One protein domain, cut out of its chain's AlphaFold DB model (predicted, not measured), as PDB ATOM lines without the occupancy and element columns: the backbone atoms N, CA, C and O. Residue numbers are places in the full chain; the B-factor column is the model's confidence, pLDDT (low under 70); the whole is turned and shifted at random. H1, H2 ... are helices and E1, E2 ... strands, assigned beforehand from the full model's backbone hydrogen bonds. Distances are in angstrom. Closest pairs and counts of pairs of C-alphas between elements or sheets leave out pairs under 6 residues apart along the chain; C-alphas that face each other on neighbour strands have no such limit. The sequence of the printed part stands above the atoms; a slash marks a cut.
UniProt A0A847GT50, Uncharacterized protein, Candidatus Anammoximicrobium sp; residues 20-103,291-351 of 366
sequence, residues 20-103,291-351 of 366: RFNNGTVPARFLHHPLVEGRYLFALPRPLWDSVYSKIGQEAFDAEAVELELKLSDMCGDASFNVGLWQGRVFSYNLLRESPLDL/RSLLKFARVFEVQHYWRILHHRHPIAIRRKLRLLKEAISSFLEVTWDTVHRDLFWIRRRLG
ATOM      1  N   ARG A  20      28.147  15.484  37.883       41.62
ATOM      2  CA  ARG A  20      27.869  16.694  38.678       41.62
ATOM      3  C   ARG A  20      29.117  17.550  38.915       41.62
ATOM      4  O   ARG A  20      28.996  18.767  39.002       41.62
ATOM      5  N   PHE A  21      30.298  16.930  38.971       42.25
ATOM      6  CA  PHE A  21      31.596  17.582  39.210       42.25
ATOM      7  C   PHE A  21      32.524  17.537  37.984       42.25
ATOM      8  O   PHE A  21      33.679  17.966  38.049       42.25
ATOM      9  N   ASN A  22      32.028  17.017  36.859       47.41
ATOM     10  CA  ASN A  22      32.774  16.941  35.617       47.41
ATOM     11  C   ASN A  22      32.873  18.331  34.970       47.41
ATOM     12  O   ASN A  22      31.986  18.763  34.238       47.41
ATOM     13  N   ASN A  23      33.998  19.013  35.188       51.16
ATOM     14  CA  ASN A  23      34.366  20.260  34.502       51.16
ATOM     15  C   ASN A  23      34.876  20.002  33.071       51.16
ATOM     16  O   ASN A  23      35.837  20.629  32.617       51.16
ATOM     17  N   GLY A  24      34.295  19.018  32.382       54.00
ATOM     18  CA  GLY A  24      34.714  18.607  31.051       54.00
ATOM     19  C   GLY A  24      34.619  19.769  30.067       54.00
ATOM     20  O   GLY A  24      33.679  20.562  30.107       54.00
ATOM     21  N   THR A  25      35.596  19.856  29.168       61.34
ATOM     22  CA  THR A  25      35.512  20.725  27.996       61.34
ATOM     23  C   THR A  25      34.984  19.937  26.811       61.34
ATOM     24  O   THR A  25      35.239  18.737  26.679       61.34
ATOM     25  N   VAL A  26      34.219  20.608  25.951       67.88
ATOM     26  CA  VAL A  26      33.755  20.022  24.689       67.88
ATOM     27  C   VAL A  26      34.959  19.501  23.895       67.88
ATOM     28  O   VAL A  26      35.964  20.211  23.810       67.88
ATOM     29  N   PRO A  27      34.887  18.301  23.283       73.12
ATOM     30  CA  PRO A  27      35.937  17.824  22.391       73.12
ATOM     31  C   PRO A  27      36.296  18.880  21.341       73.12
ATOM     32  O   PRO A  27      35.401  19.463  20.734       73.12
ATOM     33  N   ALA A  28      37.591  19.083  21.085       73.94
ATOM     34  CA  ALA A  28      38.082  20.190  20.257       73.94
ATOM     35  C   ALA A  28      37.379  20.317  18.890       73.94
ATOM     36  O   ALA A  28      37.106  21.424  18.441       73.94
ATOM     37  N   ARG A  29      37.001  19.187  18.272       77.62
ATOM     38  CA  ARG A  29      36.270  19.152  16.992       77.62
ATOM     39  C   ARG A  29      34.910  19.863  17.012       77.62
ATOM     40  O   ARG A  29      34.466  20.314  15.968       77.62
ATOM     41  N   PHE A  30      34.258  19.969  18.172       79.44
ATOM     42  CA  PHE A  30      32.950  20.611  18.305       79.44
ATOM     43  C   PHE A  30      33.045  22.058  18.816       79.44
ATOM     44  O   PHE A  30      32.018  22.719  18.908       79.44
ATOM     45  N   LEU A  31      34.237  22.581  19.143       76.12
ATOM     46  CA  LEU A  31      34.380  23.962  19.638       76.12
ATOM     47  C   LEU A  31      33.909  25.005  18.615       76.12
ATOM     48  O   LEU A  31      33.311  26.002  19.004       76.12
ATOM     49  N   HIS A  32      34.125  24.724  17.329       80.44
ATOM     50  CA  HIS A  32      33.680  25.547  16.198       80.44
ATOM     51  C   HIS A  32      32.380  25.032  15.565       80.44
ATOM     52  O   HIS A  32      32.015  25.426  14.460       80.44
ATOM     53  N   HIS A  33      31.684  24.100  16.227       80.75
ATOM     54  CA  HIS A  33      30.405  23.620  15.720       80.75
ATOM     55  C   HIS A  33      29.378  24.769  15.786       80.75
ATOM     56  O   HIS A  33      29.299  25.430  16.827       80.75
ATOM     57  N   PRO A  34      28.524  24.982  14.763       80.06
ATOM     58  CA  PRO A  34      27.572  26.106  14.723       80.06
ATOM     59  C   PRO A  34      26.577  26.173  15.896       80.06
ATOM     60  O   PRO A  34      25.985  27.216  16.177       80.06
ATOM     61  N   LEU A  35      26.358  25.044  16.579       78.12
ATOM     62  CA  LEU A  35      25.525  24.971  17.790       78.12
ATOM     63  C   LEU A  35      26.287  25.304  19.088       78.12
ATOM     64  O   LEU A  35      25.647  25.540  20.108       78.12
ATOM     65  N   VAL A  36      27.621  25.298  19.076       79.12
ATOM     66  CA  VAL A  36      28.484  25.431  20.266       79.12
ATOM     67  C   VAL A  36      29.169  26.798  20.308       79.12
ATOM     68  O   VAL A  36      29.224  27.434  21.361       79.12
ATOM     69  N   GLU A  37      29.711  27.252  19.180       81.31
ATOM     70  CA  GLU A  37      30.572  28.433  19.135       81.31
ATOM     71  C   GLU A  37      29.802  29.712  19.493       81.31
ATOM     72  O   GLU A  37      28.823  30.067  18.843       81.31
ATOM     73  N   GLY A  38      30.234  30.406  20.553       72.69
ATOM     74  CA  GLY A  38      29.636  31.676  20.990       72.69
ATOM     75  C   GLY A  38      28.206  31.579  21.540       72.69
ATOM     76  O   GLY A  38      27.583  32.616  21.785       72.69
ATOM     77  N   ARG A  39      27.684  30.361  21.755       82.75
ATOM     78  CA  ARG A  39      26.285  30.106  22.130       82.75
ATOM     79  C   ARG A  39      26.158  29.374  23.460       82.75
ATOM     80  O   ARG A  39      27.038  28.619  23.872       82.75
ATOM     81  N   TYR A  40      25.029  29.593  24.130       83.88
ATOM     82  CA  TYR A  40      24.576  28.699  25.193       83.88
ATOM     83  C   TYR A  40      23.983  27.438  24.565       83.88
ATOM     84  O   TYR A  40      23.142  27.522  23.680       83.88
ATOM     85  N   LEU A  41      24.381  26.261  25.030       86.19
ATOM     86  CA  LEU A  41      23.954  24.983  24.473       86.19
ATOM     87  C   LEU A  41      23.387  24.091  25.577       86.19
ATOM     88  O   LEU A  41      24.131  23.485  26.337       86.19
ATOM     89  N   PHE A  42      22.061  23.992  25.666       88.31
ATOM     90  CA  PHE A  42      21.401  23.137  26.660       88.31
ATOM     91  C   PHE A  42      21.596  21.637  26.408       88.31
ATOM     92  O   PHE A  42      21.608  21.190  25.267       88.31
ATOM     93  N   ALA A  43      21.708  20.831  27.452       87.56
ATOM     94  CA  ALA A  43      21.759  19.381  27.323       87.56
ATOM     95  C   ALA A  43      20.354  18.772  27.412       87.56
ATOM     96  O   ALA A  43      19.501  19.234  28.173       87.56
ATOM     97  N   LEU A  44      20.122  17.701  26.655       86.12
ATOM     98  CA  LEU A  44      18.986  16.815  26.884       86.12
ATOM     99  C   LEU A  44      19.400  15.725  27.886       86.12
ATOM    100  O   LEU A  44      20.486  15.168  27.750       86.12
ATOM    101  N   PRO A  45      18.554  15.376  28.872       86.00
ATOM    102  CA  PRO A  45      18.784  14.202  29.700       86.00
ATOM    103  C   PRO A  45      18.924  12.954  28.827       86.00
ATOM    104  O   PRO A  45      18.078  12.717  27.959       86.00
ATOM    105  N   ARG A  46      19.927  12.110  29.103       84.00
ATOM    106  CA  ARG A  46      20.170  10.901  28.301       84.00
ATOM    107  C   ARG A  46      18.925  10.018  28.101       84.00
ATOM    108  O   ARG A  46      18.644   9.665  26.958       84.00
ATOM    109  N   PRO A  47      18.108   9.734  29.139       86.44
ATOM    110  CA  PRO A  47      16.908   8.912  28.961       86.44
ATOM    111  C   PRO A  47      15.859   9.554  28.044       86.44
ATOM    112  O   PRO A  47      15.133   8.849  27.342       86.44
ATOM    113  N   LEU A  48      15.773  10.891  28.030       87.38
ATOM    114  CA  LEU A  48      14.882  11.607  27.123       87.38
ATOM    115  C   LEU A  48      15.389  11.505  25.684       87.38
ATOM    116  O   LEU A  48      14.605  11.190  24.790       87.38
ATOM    117  N   TRP A  49      16.686  11.743  25.471       89.19
ATOM    118  CA  TRP A  49      17.304  11.632  24.152       89.19
ATOM    119  C   TRP A  49      17.132  10.231  23.564       89.19
ATOM    120  O   TRP A  49      16.607  10.100  22.460       89.19
ATOM    121  N   ASP A  50      17.465   9.187  24.323       88.75
ATOM    122  CA  ASP A  50      17.348   7.799  23.866       88.75
ATOM    123  C   ASP A  50      15.889   7.445  23.509       88.75
ATOM    124  O   ASP A  50      15.628   6.793  22.494       88.75
ATOM    125  N   SER A  51      14.916   7.938  24.290       87.94
ATOM    126  CA  SER A  51      13.483   7.761  24.011       87.94
ATOM    127  C   SER A  51      13.050   8.452  22.715       87.94
ATOM    128  O   SER A  51      12.337   7.862  21.899       87.94
ATOM    129  N   VAL A  52      13.502   9.691  22.492       89.25
ATOM    130  CA  VAL A  52      13.222  10.456  21.268       89.25
ATOM    131  C   VAL A  52      13.861   9.779  20.054       89.25
ATOM    132  O   VAL A  52      13.166   9.535  19.066       89.25
ATOM    133  N   TYR A  53      15.146   9.433  20.143       89.38
ATOM    134  CA  TYR A  53      15.921   8.795  19.082       89.38
ATOM    135  C   TYR A  53      15.303   7.454  18.658       89.38
ATOM    136  O   TYR A  53      15.086   7.205  17.471       89.38
ATOM    137  N   SER A  54      14.910   6.626  19.634       89.44
ATOM    138  CA  SER A  54      14.239   5.346  19.389       89.44
ATOM    139  C   SER A  54      12.851   5.513  18.758       89.44
ATOM    140  O   SER A  54      12.542   4.841  17.774       89.44
ATOM    141  N   LYS A  55      12.009   6.420  19.276       90.31
ATOM    142  CA  LYS A  55      10.621   6.587  18.803       90.31
ATOM    143  C   LYS A  55      10.513   7.261  17.440       90.31
ATOM    144  O   LYS A  55       9.612   6.932  16.675       90.31
ATOM    145  N   ILE A  56      11.371   8.239  17.153       89.06
ATOM    146  CA  ILE A  56      11.348   8.979  15.883       89.06
ATOM    147  C   ILE A  56      12.009   8.175  14.754       89.06
ATOM    148  O   ILE A  56      11.608   8.330  13.594       89.06
ATOM    149  N   GLY A  57      12.957   7.301  15.096       85.69
ATOM    150  CA  GLY A  57      13.732   6.492  14.162       85.69
ATOM    151  C   GLY A  57      15.088   7.129  13.865       85.69
ATOM    152  O   GLY A  57      15.169   8.319  13.565       85.69
ATOM    153  N   GLN A  58      16.138   6.312  13.934       87.56
ATOM    154  CA  GLN A  58      17.539   6.740  13.872       87.56
ATOM    155  C   GLN A  58      17.882   7.477  12.573       87.56
ATOM    156  O   GLN A  58      18.514   8.525  12.601       87.56
ATOM    157  N   GLU A  59      17.366   6.979  11.449       87.00
ATOM    158  CA  GLU A  59      17.588   7.522  10.102       87.00
ATOM    159  C   GLU A  59      17.064   8.956   9.916       87.00
ATOM    160  O   GLU A  59      17.385   9.619   8.935       87.00
ATOM    161  N   ALA A  60      16.227   9.441  10.837       86.88
ATOM    162  CA  ALA A  60      15.683  10.791  10.771       86.88
ATOM    163  C   ALA A  60      16.652  11.864  11.288       86.88
ATOM    164  O   ALA A  60      16.379  13.048  11.084       86.88
ATOM    165  N   PHE A  61      17.720  11.473  11.988       88.62
ATOM    166  CA  PHE A  61      18.653  12.387  12.637       88.62
ATOM    167  C   PHE A  61      19.984  12.455  11.892       88.62
ATOM    168  O   PHE A  61      20.470  11.459  11.363       88.62
ATOM    169  N   ASP A  62      20.581  13.644  11.892       88.38
ATOM    170  CA  ASP A  62      21.932  13.852  11.386       88.38
ATOM    171  C   ASP A  62      22.974  13.208  12.318       88.38
ATOM    172  O   ASP A  62      22.880  13.320  13.542       88.38
ATOM    173  N   ALA A  63      23.966  12.525  11.743       86.00
ATOM    174  CA  ALA A  63      24.935  11.741  12.507       86.00
ATOM    175  C   ALA A  63      25.852  12.607  13.390       86.00
ATOM    176  O   ALA A  63      26.171  12.206  14.512       86.00
ATOM    177  N   GLU A  64      26.246  13.792  12.917       85.06
ATOM    178  CA  GLU A  64      27.079  14.726  13.678       85.06
ATOM    179  C   GLU A  64      26.282  15.322  14.847       85.06
ATOM    180  O   GLU A  64      26.761  15.357  15.984       85.06
ATOM    181  N   ALA A  65      25.018  15.685  14.603       83.38
ATOM    182  CA  ALA A  65      24.114  16.162  15.646       83.38
ATOM    183  C   ALA A  65      23.848  15.093  16.723       83.38
ATOM    184  O   ALA A  65      23.834  15.409  17.913       83.38
ATOM    185  N   VAL A  66      23.677  13.824  16.335       86.75
ATOM    186  CA  VAL A  66      23.528  12.701  17.279       86.75
ATOM    187  C   VAL A  66      24.778  12.558  18.143       86.75
ATOM    188  O   VAL A  66      24.671  12.452  19.363       86.75
ATOM    189  N   GLU A  67      25.967  12.578  17.539       87.25
ATOM    190  CA  GLU A  67      27.222  12.453  18.281       87.25
ATOM    191  C   GLU A  67      27.400  13.588  19.301       87.25
ATOM    192  O   GLU A  67      27.816  13.340  20.438       87.25
ATOM    193  N   LEU A  68      27.027  14.814  18.926       85.75
ATOM    194  CA  LEU A  68      27.027  15.961  19.829       85.75
ATOM    195  C   LEU A  68      26.058  15.759  21.009       85.75
ATOM    196  O   LEU A  68      26.468  15.938  22.154       85.75
ATOM    197  N   GLU A  69      24.810  15.337  20.772       87.25
ATOM    198  CA  GLU A  69      23.811  15.107  21.836       87.25
ATOM    199  C   GLU A  69      24.238  14.004  22.817       87.25
ATOM    200  O   GLU A  69      24.058  14.135  24.034       87.25
ATOM    201  N   LEU A  70      24.872  12.938  22.316       85.56
ATOM    202  CA  LEU A  70      25.429  11.879  23.157       85.56
ATOM    203  C   LEU A  70      26.537  12.427  24.065       85.56
ATOM    204  O   LEU A  70      26.519  12.170  25.267       85.56
ATOM    205  N   LYS A  71      27.458  13.236  23.524       83.12
ATOM    206  CA  LYS A  71      28.534  13.853  24.318       83.12
ATOM    207  C   LYS A  71      28.026  14.878  25.322       83.12
ATOM    208  O   LYS A  71      28.517  14.898  26.448       83.12
ATOM    209  N   LEU A  72      27.033  15.685  24.957       81.19
ATOM    210  CA  LEU A  72      26.390  16.616  25.886       81.19
ATOM    211  C   LEU A  72      25.745  15.877  27.055       81.19
ATOM    212  O   LEU A  72      25.925  16.272  28.206       81.19
ATOM    213  N   SER A  73      25.044  14.784  26.757       81.50
ATOM    214  CA  SER A  73      24.417  13.932  27.764       81.50
ATOM    215  C   SER A  73      25.456  13.300  28.697       81.50
ATOM    216  O   SER A  73      25.260  13.293  29.907       81.50
ATOM    217  N   ASP A  74      26.585  12.821  28.164       79.19
ATOM    218  CA  ASP A  74      27.669  12.246  28.975       79.19
ATOM    219  C   ASP A  74      28.290  13.292  29.927       79.19
ATOM    220  O   ASP A  74      28.630  12.981  31.067       79.19
ATOM    221  N   MET A  75      28.426  14.544  29.474       73.62
ATOM    222  CA  MET A  75      28.986  15.642  30.272       73.62
ATOM    223  C   MET A  75      28.012  16.171  31.333       73.62
ATOM    224  O   MET A  75      28.431  16.503  32.439       73.62
ATOM    225  N   CYS A  76      26.725  16.265  30.999       73.94
ATOM    226  CA  CYS A  76      25.694  16.875  31.846       73.94
ATOM    227  C   CYS A  76      24.900  15.852  32.684       73.94
ATOM    228  O   CYS A  76      24.098  16.228  33.541       73.94
ATOM    229  N   GLY A  77      25.112  14.556  32.446       76.38
ATOM    230  CA  GLY A  77      24.416  13.467  33.122       76.38
ATOM    231  C   GLY A  77      22.910  13.479  32.851       76.38
ATOM    232  O   GLY A  77      22.444  13.431  31.712       76.38
ATOM    233  N   ASP A  78      22.118  13.530  33.919       73.38
ATOM    234  CA  ASP A  78      20.653  13.552  33.854       73.38
ATOM    235  C   ASP A  78      20.059  14.969  33.723       73.38
ATOM    236  O   ASP A  78      18.834  15.139  33.789       73.38
ATOM    237  N   ALA A  79      20.923  15.973  33.551       76.81
ATOM    238  CA  ALA A  79      20.607  17.393  33.526       76.81
ATOM    239  C   ALA A  79      19.836  17.905  34.755       76.81
ATOM    240  O   ALA A  79      19.061  18.859  34.667       76.81
ATOM    241  N   SER A  80      20.022  17.265  35.912       70.56
ATOM    242  CA  SER A  80      19.437  17.716  37.180       70.56
ATOM    243  C   SER A  80      20.222  18.847  37.842       70.56
ATOM    244  O   SER A  80      19.648  19.666  38.561       70.56
ATOM    245  N   PHE A  81      21.526  18.917  37.567       71.75
ATOM    246  CA  PHE A  81      22.420  19.950  38.078       71.75
ATOM    247  C   PHE A  81      23.147  20.669  36.947       71.75
ATOM    248  O   PHE A  81      23.031  21.880  36.834       71.75
ATOM    249  N   ASN A  82      23.842  19.940  36.078       79.50
ATOM    250  CA  ASN A  82      24.530  20.496  34.915       79.50
ATOM    251  C   ASN A  82      23.597  20.462  33.712       79.50
ATOM    252  O   ASN A  82      23.182  19.388  33.309       79.50
ATOM    253  N   VAL A  83      23.217  21.615  33.161       82.50
ATOM    254  CA  VAL A  83      22.102  21.682  32.190       82.50
ATOM    255  C   VAL A  83      22.529  22.110  30.792       82.50
ATOM    256  O   VAL A  83      21.692  22.216  29.898       82.50
ATOM    257  N   GLY A  84      23.813  22.382  30.581       85.81
ATOM    258  CA  GLY A  84      24.314  22.799  29.285       85.81
ATOM    259  C   GLY A  84      25.733  23.330  29.331       85.81
ATOM    260  O   GLY A  84      26.414  23.255  30.354       85.81
ATOM    261  N   LEU A  85      26.155  23.875  28.194       84.19
ATOM    262  CA  LEU A  85      27.488  24.392  27.954       84.19
ATOM    263  C   LEU A  85      27.467  25.843  27.478       84.19
ATOM    264  O   LEU A  85      26.563  26.261  26.760       84.19
ATOM    265  N   TRP A  86      28.506  26.591  27.821       82.69
ATOM    266  CA  TRP A  86      28.796  27.910  27.274       82.69
ATOM    267  C   TRP A  86      30.312  28.085  27.168       82.69
ATOM    268  O   TRP A  86      31.040  27.737  28.096       82.69
ATOM    269  N   GLN A  87      30.801  28.539  26.007       75.50
ATOM    270  CA  GLN A  87      32.241  28.623  25.693       75.50
ATOM    271  C   GLN A  87      33.016  27.329  26.024       75.50
ATOM    272  O   GLN A  87      34.121  27.335  26.565       75.50
ATOM    273  N   GLY A  88      32.393  26.183  25.739       72.38
ATOM    274  CA  GLY A  88      32.972  24.867  25.994       72.38
ATOM    275  C   GLY A  88      32.999  24.436  27.465       72.38
ATOM    276  O   GLY A  88      33.514  23.355  27.733       72.38
ATOM    277  N   ARG A  89      32.451  25.223  28.402       74.81
ATOM    278  CA  ARG A  89      32.361  24.902  29.835       74.81
ATOM    279  C   ARG A  89      30.936  24.568  30.243       74.81
ATOM    280  O   ARG A  89      29.995  25.180  29.751       74.81
ATOM    281  N   VAL A  90      30.788  23.629  31.169       77.12
ATOM    282  CA  VAL A  90      29.492  23.271  31.754       77.12
ATOM    283  C   VAL A  90      28.977  24.402  32.645       77.12
ATOM    284  O   VAL A  90      29.751  24.996  33.393       77.12
ATOM    285  N   PHE A  91      27.674  24.676  32.591       77.94
ATOM    286  CA  PHE A  91      26.994  25.527  33.568       77.94
ATOM    287  C   PHE A  91      25.855  24.777  34.263       77.94
ATOM    288  O   PHE A  91      25.221  23.872  33.701       77.94
ATOM    289  N   SER A  92      25.594  25.175  35.506       79.19
ATOM    290  CA  SER A  92      24.688  24.464  36.405       79.19
ATOM    291  C   SER A  92      23.397  25.240  36.662       79.19
ATOM    292  O   SER A  92      23.393  26.464  36.777       79.19
ATOM    293  N   TYR A  93      22.287  24.515  36.778       80.69
ATOM    294  CA  TYR A  93      20.973  25.047  37.104       80.69
ATOM    295  C   TYR A  93      20.079  23.961  37.724       80.69
ATOM    296  O   TYR A  93      19.548  23.083  37.050       80.69
ATOM    297  N   ASN A  94      19.868  24.052  39.034       76.69
ATOM    298  CA  ASN A  94      19.178  23.039  39.842       76.69
ATOM    299  C   ASN A  94      17.643  23.188  39.891       76.69
ATOM    300  O   ASN A  94      16.972  22.452  40.611       76.69
ATOM    301  N   LEU A  95      17.063  24.149  39.164       81.62
ATOM    302  CA  LEU A  95      15.609  24.348  39.107       81.62
ATOM    303  C   LEU A  95      14.970  23.659  37.893       81.62
ATOM    304  O   LEU A  95      13.746  23.676  37.779       81.62
ATOM    305  N   LEU A  96      15.761  23.039  37.003       82.00
ATOM    306  CA  LEU A  96      15.242  22.330  35.827       82.00
ATOM    307  C   LEU A  96      14.616  20.983  36.188       82.00
ATOM    308  O   LEU A  96      13.506  20.710  35.755       82.00
ATOM    309  N   ARG A  97      15.238  20.176  37.055       75.62
ATOM    310  CA  ARG A  97      14.678  18.895  37.541       75.62
ATOM    311  C   ARG A  97      14.806  18.781  39.057       75.62
ATOM    312  O   ARG A  97      15.724  19.359  39.628       75.62
ATOM    313  N   GLU A  98      13.842  18.137  39.716       69.62
ATOM    314  CA  GLU A  98      13.971  17.858  41.150       69.62
ATOM    315  C   GLU A  98      15.089  16.813  41.303       69.62
ATOM    316  O   GLU A  98      14.911  15.664  40.905       69.62
ATOM    317  N   SER A  99      16.240  17.214  41.847       64.19
ATOM    318  CA  SER A  99      17.263  16.272  42.310       64.19
ATOM    319  C   SER A  99      17.109  16.080  43.812       64.19
ATOM    320  O   SER A  99      17.011  17.084  44.528       64.19
ATOM    321  N   PRO A 100      17.142  14.839  44.322       61.28
ATOM    322  CA  PRO A 100      17.341  14.633  45.744       61.28
ATOM    323  C   PRO A 100      18.680  15.250  46.174       61.28
ATOM    324  O   PRO A 100      19.671  15.220  45.435       61.28
ATOM    325  N   LEU A 101      18.686  15.848  47.363       61.69
ATOM    326  CA  LEU A 101      19.876  16.341  48.027       61.69
ATOM    327  C   LEU A 101      20.691  15.136  48.493       61.69
ATOM    328  O   LEU A 101      20.359  14.455  49.463       61.69
ATOM    329  N   ASP A 102      21.800  14.904  47.813       59.81
ATOM    330  CA  ASP A 102      22.711  13.829  48.151       59.81
ATOM    331  C   ASP A 102      23.818  14.332  49.089       59.81
ATOM    332  O   ASP A 102      24.826  14.884  48.658       59.81
ATOM    333  N   LEU A 103      23.623  14.143  50.398       59.97
ATOM    334  CA  LEU A 103      24.641  14.425  51.421       59.97
ATOM    335  C   LEU A 103      25.600  13.244  51.649       59.97
ATOM    336  O   LEU A 103      26.338  13.240  52.634       59.97
ATOM    337  N   ARG A 291      -2.589  20.949  42.606       53.56
ATOM    338  CA  ARG A 291      -2.499  20.531  41.198       53.56
ATOM    339  C   ARG A 291      -1.965  21.642  40.290       53.56
ATOM    340  O   ARG A 291      -1.298  21.327  39.308       53.56
ATOM    341  N   SER A 292      -2.219  22.917  40.600       56.84
ATOM    342  CA  SER A 292      -1.755  24.036  39.770       56.84
ATOM    343  C   SER A 292      -0.245  24.259  39.891       56.84
ATOM    344  O   SER A 292       0.411  24.397  38.865       56.84
ATOM    345  N   LEU A 293       0.338  24.194  41.092       58.94
ATOM    346  CA  LEU A 293       1.791  24.352  41.280       58.94
ATOM    347  C   LEU A 293       2.601  23.247  40.586       58.94
ATOM    348  O   LEU A 293       3.561  23.534  39.875       58.94
ATOM    349  N   LEU A 294       2.166  21.989  40.725       70.88
ATOM    350  CA  LEU A 294       2.779  20.857  40.017       70.88
ATOM    351  C   LEU A 294       2.646  20.997  38.494       70.88
ATOM    352  O   LEU A 294       3.540  20.584  37.758       70.88
ATOM    353  N   LYS A 295       1.556  21.608  38.013       78.69
ATOM    354  CA  LYS A 295       1.385  21.911  36.590       78.69
ATOM    355  C   LYS A 295       2.423  22.924  36.104       78.69
ATOM    356  O   LYS A 295       3.036  22.661  35.081       78.69
ATOM    357  N   PHE A 296       2.646  24.040  36.799       70.44
ATOM    358  CA  PHE A 296       3.625  25.048  36.357       70.44
ATOM    359  C   PHE A 296       5.061  24.509  36.330       70.44
ATOM    360  O   PHE A 296       5.769  24.737  35.352       70.44
ATOM    361  N   ALA A 297       5.464  23.740  37.348       77.06
ATOM    362  CA  ALA A 297       6.779  23.098  37.369       77.06
ATOM    363  C   ALA A 297       6.964  22.130  36.186       77.06
ATOM    364  O   ALA A 297       7.979  22.176  35.499       77.06
ATOM    365  N   ARG A 298       5.950  21.307  35.890       87.44
ATOM    366  CA  ARG A 298       5.981  20.400  34.734       87.44
ATOM    367  C   ARG A 298       5.967  21.146  33.399       87.44
ATOM    368  O   ARG A 298       6.660  20.746  32.471       87.44
ATOM    369  N   VAL A 299       5.182  22.220  33.287       86.94
ATOM    370  CA  VAL A 299       5.116  23.046  32.073       86.94
ATOM    371  C   VAL A 299       6.488  23.624  31.732       86.94
ATOM    372  O   VAL A 299       6.841  23.625  30.557       86.94
ATOM    373  N   PHE A 300       7.273  24.041  32.729       86.56
ATOM    374  CA  PHE A 300       8.646  24.497  32.510       86.56
ATOM    375  C   PHE A 300       9.519  23.417  31.844       86.56
ATOM    376  O   PHE A 300      10.119  23.680  30.802       86.56
ATOM    377  N   GLU A 301       9.529  22.192  32.381       88.50
ATOM    378  CA  GLU A 301      10.289  21.067  31.808       88.50
ATOM    379  C   GLU A 301       9.824  20.727  30.384       88.50
ATOM    380  O   GLU A 301      10.642  20.594  29.471       88.50
ATOM    381  N   VAL A 302       8.504  20.661  30.166       90.06
ATOM    382  CA  VAL A 302       7.920  20.418  28.838       90.06
ATOM    383  C   VAL A 302       8.349  21.505  27.856       90.06
ATOM    384  O   VAL A 302       8.806  21.181  26.765       90.06
ATOM    385  N   GLN A 303       8.229  22.781  28.223       90.75
ATOM    386  CA  GLN A 303       8.581  23.911  27.362       90.75
ATOM    387  C   GLN A 303      10.069  23.895  26.991       90.75
ATOM    388  O   GLN A 303      10.403  24.076  25.819       90.75
ATOM    389  N   HIS A 304      10.948  23.662  27.970       89.12
ATOM    390  CA  HIS A 304      12.397  23.651  27.779       89.12
ATOM    391  C   HIS A 304      12.829  22.551  26.800       89.12
ATOM    392  O   HIS A 304      13.423  22.849  25.761       89.12
ATOM    393  N   TYR A 305      12.459  21.292  27.061       90.38
ATOM    394  CA  TYR A 305      12.850  20.174  26.198       90.38
ATOM    395  C   TYR A 305      12.184  20.224  24.823       90.38
ATOM    396  O   TYR A 305      12.820  19.911  23.816       90.38
ATOM    397  N   TRP A 306      10.923  20.663  24.761       90.56
ATOM    398  CA  TRP A 306      10.204  20.809  23.497       90.56
ATOM    399  C   TRP A 306      10.901  21.802  22.568       90.56
ATOM    400  O   TRP A 306      11.062  21.515  21.382       90.56
ATOM    401  N   ARG A 307      11.352  22.948  23.099       90.06
ATOM    402  CA  ARG A 307      12.089  23.939  22.308       90.06
ATOM    403  C   ARG A 307      13.422  23.376  21.837       90.06
ATOM    404  O   ARG A 307      13.629  23.349  20.630       90.06
ATOM    405  N   ILE A 308      14.270  22.851  22.729       87.81
ATOM    406  CA  ILE A 308      15.590  22.298  22.352       87.81
ATOM    407  C   ILE A 308      15.472  21.355  21.150       87.81
ATOM    408  O   ILE A 308      16.179  21.513  20.155       87.81
ATOM    409  N   LEU A 309      14.520  20.421  21.220       87.88
ATOM    410  CA  LEU A 309      14.273  19.438  20.171       87.88
ATOM    411  C   LEU A 309      13.841  20.105  18.856       87.88
ATOM    412  O   LEU A 309      14.401  19.798  17.806       87.88
ATOM    413  N   HIS A 310      12.908  21.059  18.902       88.31
ATOM    414  CA  HIS A 310      12.443  21.785  17.717       88.31
ATOM    415  C   HIS A 310      13.510  22.663  17.047       88.31
ATOM    416  O   HIS A 310      13.467  22.807  15.826       88.31
ATOM    417  N   HIS A 311      14.440  23.239  17.811       84.12
ATOM    418  CA  HIS A 311      15.507  24.085  17.264       84.12
ATOM    419  C   HIS A 311      16.641  23.271  16.652       84.12
ATOM    420  O   HIS A 311      17.141  23.621  15.586       84.12
ATOM    421  N   ARG A 312      17.030  22.165  17.290       83.31
ATOM    422  CA  ARG A 312      18.178  21.361  16.843       83.31
ATOM    423  C   ARG A 312      17.831  20.318  15.802       83.31
ATOM    424  O   ARG A 312      18.629  20.058  14.912       83.31
ATOM    425  N   HIS A 313      16.630  19.749  15.890       86.69
ATOM    426  CA  HIS A 313      16.204  18.632  15.046       86.69
ATOM    427  C   HIS A 313      14.916  18.948  14.257       86.69
ATOM    428  O   HIS A 313      14.003  18.113  14.210       86.69
ATOM    429  N   PRO A 314      14.791  20.131  13.609       86.44
ATOM    430  CA  PRO A 314      13.542  20.554  12.974       86.44
ATOM    431  C   PRO A 314      13.118  19.621  11.834       86.44
ATOM    432  O   PRO A 314      11.924  19.383  11.641       86.44
ATOM    433  N   ILE A 315      14.085  19.063  11.097       85.44
ATOM    434  CA  ILE A 315      13.839  18.122   9.997       85.44
ATOM    435  C   ILE A 315      13.350  16.781  10.553       85.44
ATOM    436  O   ILE A 315      12.295  16.302  10.134       85.44
ATOM    437  N   ALA A 316      14.056  16.225  11.543       85.19
ATOM    438  CA  ALA A 316      13.748  14.923  12.138       85.19
ATOM    439  C   ALA A 316      12.344  14.877  12.762       85.19
ATOM    440  O   ALA A 316      11.640  13.872  12.671       85.19
ATOM    441  N   ILE A 317      11.919  15.981  13.384       88.44
ATOM    442  CA  ILE A 317      10.660  16.082  14.138       88.44
ATOM    443  C   ILE A 317       9.471  16.466  13.246       88.44
ATOM    444  O   ILE A 317       8.307  16.300  13.638       88.44
ATOM    445  N   ARG A 318       9.719  16.963  12.030       86.38
ATOM    446  CA  ARG A 318       8.665  17.427  11.125       86.38
ATOM    447  C   ARG A 318       7.626  16.325  10.902       86.38
ATOM    448  O   ARG A 318       7.948  15.211  10.509       86.38
ATOM    449  N   ARG A 319       6.351  16.649  11.155       84.88
ATOM    450  CA  ARG A 319       5.194  15.723  11.079       84.88
ATOM    451  C   ARG A 319       5.222  14.545  12.075       84.88
ATOM    452  O   ARG A 319       4.291  13.749  12.070       84.88
ATOM    453  N   LYS A 320       6.193  14.474  12.994       88.69
ATOM    454  CA  LYS A 320       6.319  13.430  14.032       88.69
ATOM    455  C   LYS A 320       5.975  13.927  15.446       88.69
ATOM    456  O   LYS A 320       6.351  13.317  16.443       88.69
ATOM    457  N   LEU A 321       5.185  15.003  15.555       87.50
ATOM    458  CA  LEU A 321       4.823  15.635  16.837       87.50
ATOM    459  C   LEU A 321       4.109  14.695  17.817       87.50
ATOM    460  O   LEU A 321       4.208  14.877  19.028       87.50
ATOM    461  N   ARG A 322       3.368  13.702  17.313       88.31
ATOM    462  CA  ARG A 322       2.733  12.690  18.165       88.31
ATOM    463  C   ARG A 322       3.783  11.840  18.884       88.31
ATOM    464  O   ARG A 322       3.699  11.721  20.101       88.31
ATOM    465  N   LEU A 323       4.770  11.330  18.147       89.31
ATOM    466  CA  LEU A 323       5.864  10.510  18.680       89.31
ATOM    467  C   LEU A 323       6.719  11.306  19.672       89.31
ATOM    468  O   LEU A 323       7.094  10.788  20.720       89.31
ATOM    469  N   LEU A 324       6.943  12.595  19.393       89.94
ATOM    470  CA  LEU A 324       7.651  13.495  20.303       89.94
ATOM    471  C   LEU A 324       6.917  13.677  21.642       89.94
ATOM    472  O   LEU A 324       7.532  13.592  22.704       89.94
ATOM    473  N   LYS A 325       5.592  13.878  21.609       90.94
ATOM    474  CA  LYS A 325       4.773  13.942  22.833       90.94
ATOM    475  C   LYS A 325       4.833  12.638  23.621       90.94
ATOM    476  O   LYS A 325       4.909  12.698  24.839       90.94
ATOM    477  N   GLU A 326       4.807  11.492  22.941       89.25
ATOM    478  CA  GLU A 326       4.915  10.172  23.579       89.25
ATOM    479  C   GLU A 326       6.286   9.960  24.245       89.25
ATOM    480  O   GLU A 326       6.353   9.382  25.329       89.25
ATOM    481  N   ALA A 327       7.374  10.443  23.634       89.38
ATOM    482  CA  ALA A 327       8.715  10.397  24.221       89.38
ATOM    483  C   ALA A 327       8.803  11.246  25.501       89.38
ATOM    484  O   ALA A 327       9.190  10.747  26.556       89.38
ATOM    485  N   ILE A 328       8.358  12.506  25.431       89.12
ATOM    486  CA  ILE A 328       8.377  13.434  26.572       89.12
ATOM    487  C   ILE A 328       7.437  12.963  27.685       89.12
ATOM    488  O   ILE A 328       7.800  13.031  28.855       89.12
ATOM    489  N   SER A 329       6.249  12.450  27.351       89.44
ATOM    490  CA  SER A 329       5.315  11.944  28.360       89.44
ATOM    491  C   SER A 329       5.877  10.725  29.089       89.44
ATOM    492  O   SER A 329       5.749  10.639  30.305       89.44
ATOM    493  N   SER A 330       6.549   9.822  28.362       87.38
ATOM    494  CA  SER A 330       7.226   8.667  28.960       87.38
ATOM    495  C   SER A 330       8.360   9.092  29.889       87.38
ATOM    496  O   SER A 330       8.497   8.522  30.963       87.38
ATOM    497  N   PHE A 331       9.160  10.080  29.485       87.25
ATOM    498  CA  PHE A 331      10.279  10.578  30.283       87.25
ATOM    499  C   PHE A 331       9.829  11.300  31.561       87.25
ATOM    500  O   PHE A 331      10.428  11.119  32.614       87.25
ATOM    501  N   LEU A 332       8.766  12.102  31.474       86.25
ATOM    502  CA  LEU A 332       8.209  12.838  32.612       86.25
ATOM    503  C   LEU A 332       7.249  11.997  33.470       86.25
ATOM    504  O   LEU A 332       6.637  12.540  34.386       86.25
ATOM    505  N   GLU A 333       7.072  10.710  33.150       87.38
ATOM    506  CA  GLU A 333       6.152   9.791  33.835       87.38
ATOM    507  C   GLU A 333       4.704  10.324  33.918       87.38
ATOM    508  O   GLU A 333       3.992  10.166  34.911       87.38
ATOM    509  N   VAL A 334       4.241  10.973  32.846       87.00
ATOM    510  CA  VAL A 334       2.872  11.499  32.720       87.00
ATOM    511  C   VAL A 334       2.176  10.960  31.476       87.00
ATOM    512  O   VAL A 334       2.780  10.373  30.583       87.00
ATOM    513  N   THR A 335       0.866  11.176  31.382       86.62
ATOM    514  CA  THR A 335       0.105  10.761  30.200       86.62
ATOM    515  C   THR A 335       0.370  11.679  29.006       86.62
ATOM    516  O   THR A 335       0.587  12.885  29.156       86.62
ATOM    517  N   TRP A 336       0.257  11.126  27.796       90.56
ATOM    518  CA  TRP A 336       0.310  11.890  26.544       90.56
ATOM    519  C   TRP A 336      -0.649  13.090  26.548       90.56
ATOM    520  O   TRP A 336      -0.281  14.200  26.162       90.56
ATOM    521  N   ASP A 337      -1.869  12.880  27.047       87.69
ATOM    522  CA  ASP A 337      -2.908  13.908  27.138       87.69
ATOM    523  C   ASP A 337      -2.516  15.057  28.083       87.69
ATOM    524  O   ASP A 337      -2.878  16.214  27.868       87.69
ATOM    525  N   THR A 338      -1.713  14.771  29.111       88.19
ATOM    526  CA  THR A 338      -1.178  15.800  30.010       88.19
ATOM    527  C   THR A 338      -0.195  16.710  29.275       88.19
ATOM    528  O   THR A 338      -0.392  17.924  29.269       88.19
ATOM    529  N   VAL A 339       0.788  16.139  28.569       89.31
ATOM    530  CA  VAL A 339       1.740  16.913  27.749       89.31
ATOM    531  C   VAL A 339       1.013  17.680  26.643       89.31
ATOM    532  O   VAL A 339       1.313  18.845  26.385       89.31
ATOM    533  N   HIS A 340       0.008  17.069  26.007       90.00
ATOM    534  CA  HIS A 340      -0.777  17.738  24.974       90.00
ATOM    535  C   HIS A 340      -1.510  18.979  25.502       90.00
ATOM    536  O   HIS A 340      -1.445  20.034  24.861       90.00
ATOM    537  N   ARG A 341      -2.171  18.866  26.660       88.44
ATOM    538  CA  ARG A 341      -2.860  19.986  27.314       88.44
ATOM    539  C   ARG A 341      -1.895  21.064  27.787       88.44
ATOM    540  O   ARG A 341      -2.226  22.241  27.670       88.44
ATOM    541  N   ASP A 342      -0.717  20.689  28.274       89.50
ATOM    542  CA  ASP A 342       0.308  21.649  28.687       89.50
ATOM    543  C   ASP A 342       0.823  22.463  27.489       89.50
ATOM    544  O   ASP A 342       0.850  23.688  27.562       89.50
ATOM    545  N   LEU A 343       1.103  21.828  26.344       89.94
ATOM    546  CA  LEU A 343       1.489  22.525  25.106       89.94
ATOM    547  C   LEU A 343       0.385  23.445  24.571       89.94
ATOM    548  O   LEU A 343       0.662  24.557  24.120       89.94
ATOM    549  N   PHE A 344      -0.875  23.000  24.626       87.62
ATOM    550  CA  PHE A 344      -2.014  23.843  24.258       87.62
ATOM    551  C   PHE A 344      -2.126  25.059  25.187       87.62
ATOM    552  O   PHE A 344      -2.374  26.177  24.737       87.62
ATOM    553  N   TRP A 345      -1.902  24.846  26.483       84.12
ATOM    554  CA  TRP A 345      -1.926  25.896  27.488       84.12
ATOM    555  C   TRP A 345      -0.782  26.908  27.307       84.12
ATOM    556  O   TRP A 345      -1.054  28.105  27.367       84.12
ATOM    557  N   ILE A 346       0.444  26.460  26.995       85.81
ATOM    558  CA  ILE A 346       1.576  27.338  26.638       85.81
ATOM    559  C   ILE A 346       1.214  28.192  25.415       85.81
ATOM    560  O   ILE A 346       1.272  29.417  25.482       85.81
ATOM    561  N   ARG A 347       0.756  27.563  24.321       88.44
ATOM    562  CA  ARG A 347       0.378  28.261  23.079       88.44
ATOM    563  C   ARG A 347      -0.701  29.322  23.304       88.44
ATOM    564  O   ARG A 347      -0.648  30.392  22.712       88.44
ATOM    565  N   ARG A 348      -1.692  29.036  24.152       83.50
ATOM    566  CA  ARG A 348      -2.757  29.999  24.469       83.50
ATOM    567  C   ARG A 348      -2.227  31.244  25.188       83.50
ATOM    568  O   ARG A 348      -2.833  32.300  25.054       83.50
ATOM    569  N   ARG A 349      -1.145  31.119  25.961       75.19
ATOM    570  CA  ARG A 349      -0.547  32.232  26.711       75.19
ATOM    571  C   ARG A 349       0.495  33.006  25.914       75.19
ATOM    572  O   ARG A 349       0.577  34.211  26.079       75.19
ATOM    573  N   LEU A 350       1.275  32.313  25.088       82.69
ATOM    574  CA  LEU A 350       2.454  32.878  24.422       82.69
ATOM    575  C   LEU A 350       2.275  33.115  22.916       82.69
ATOM    576  O   LEU A 350       3.218  33.532  22.258       82.69
ATOM    577  N   GLY A 351       1.102  32.820  22.354       83.88
ATOM    578  CA  GLY A 351       0.875  32.908  20.911       83.88
ATOM    579  C   GLY A 351       1.312  31.648  20.159       83.88
ATOM    580  O   GLY A 351       1.763  30.663  20.739       83.88
TER     581      GLY A 351
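What this domain is: This is residues 20 to 103 and 291 to 351 of the 366 residues of an uncharacterized protein of Candidatus Anammoximicrobium sp (UniProt A0A847GT50). A small three-stranded sheet lies at one end, with H2 across one of its faces and the unnamed stretch of residues 20 to 39 at the same end; H2, H1 and H5 stand in a shallowly curved row leading away from the sheet, alternating in direction. The long helix H3 runs slantwise past this row on one side, and H6 crosses H3 at the end far from the sheet, also touching H5. The printed part has 145 residues, with six named helices and three strands in the order E1, H1, H2, E2, E3, H3, H4, H5, H6; the sheet order is E1, E2, E3, all antiparallel. The class is mostly helix; the whole is compact, with a radius of gyration of the C-alphas of 15.4 A and spans of 43 by 42 by 28 A.

Where its parts are: Residues 20 to 39 hold no named element. E1 is residues 40 to 42, with C-alpha 40 at (24.576, 28.699, 25.193). H1 is residues 46 to 56, 15.4 A long, and H2 is residues 63 to 76, 20.0 A. E2 is residues 82 to 86, 11.5 A, and E3 is residues 89 to 92, 10.1 A. After the cut, H3 is residues 291 to 312, 32.0 A, beginning at C-alpha 291 (-2.499, 20.531, 41.198). H4 is residues 314 to 317, H5 residues 321 to 331, 15.4 A, and H6 residues 336 to 350, 21.2 A, ending at C-alpha 350 (2.454, 32.878, 24.422).

How they stand to each other: E1 and E2 are antiparallel at 152 degrees, with N 41 and O 85 2.8 A apart, within hydrogen-bond range. E2 and E3 form a hairpin, with N 91 and O 84 2.9 A apart, also within range. H2 is on the sheet at a height of 10.2 A, over E1 and E2, and runs across the strands, at 72 degrees to E1 on the local plane. H1 and H2 form a helical hairpin at a shallow tilt of 25 degrees; H2 touches H1 with residues 69 to 74 alone, and the C-alphas of Arg 46 and Ser 73 are closest, 5.2 A apart. H1 touches H5 at a shallow tilt of 30 degrees, opposite ways, closest at C-alphas 52 and 327, 5.4 A. H3 touches H6 about perpendicular, at 83 degrees, with residues 295 to 303 alone, closest at C-alphas 299 and 342, 6.0 A. H6 touches H5 with residues 336 to 340 alone, closest at C-alphas 336 and 329, 5.3 A; the steep tilt of 69 degrees is only just short of about perpendicular. H4 is close to H3 but not clearly touching, with C-alphas 310 and 317 closest at 7.0 A. In H1, H2, H3, H5 and H6 every O i to N i+4 pair is within hydrogen-bond range; H4 is too short for such a pair.

The domain as a whole: The C-alphas of Arg 29 and Arg 291 are the two farthest apart, at 45.7 A. Residues 104 to 290 are not printed, and C-alphas 103 and 291 are 29.6 A apart across this cut. Of the links that are printed whole, H1 to H2 is short and the others are tight. The mean pLDDT of the printed part is 81.1; residues 20 to 26, 98 to 103 and 291 to 293 are under 70.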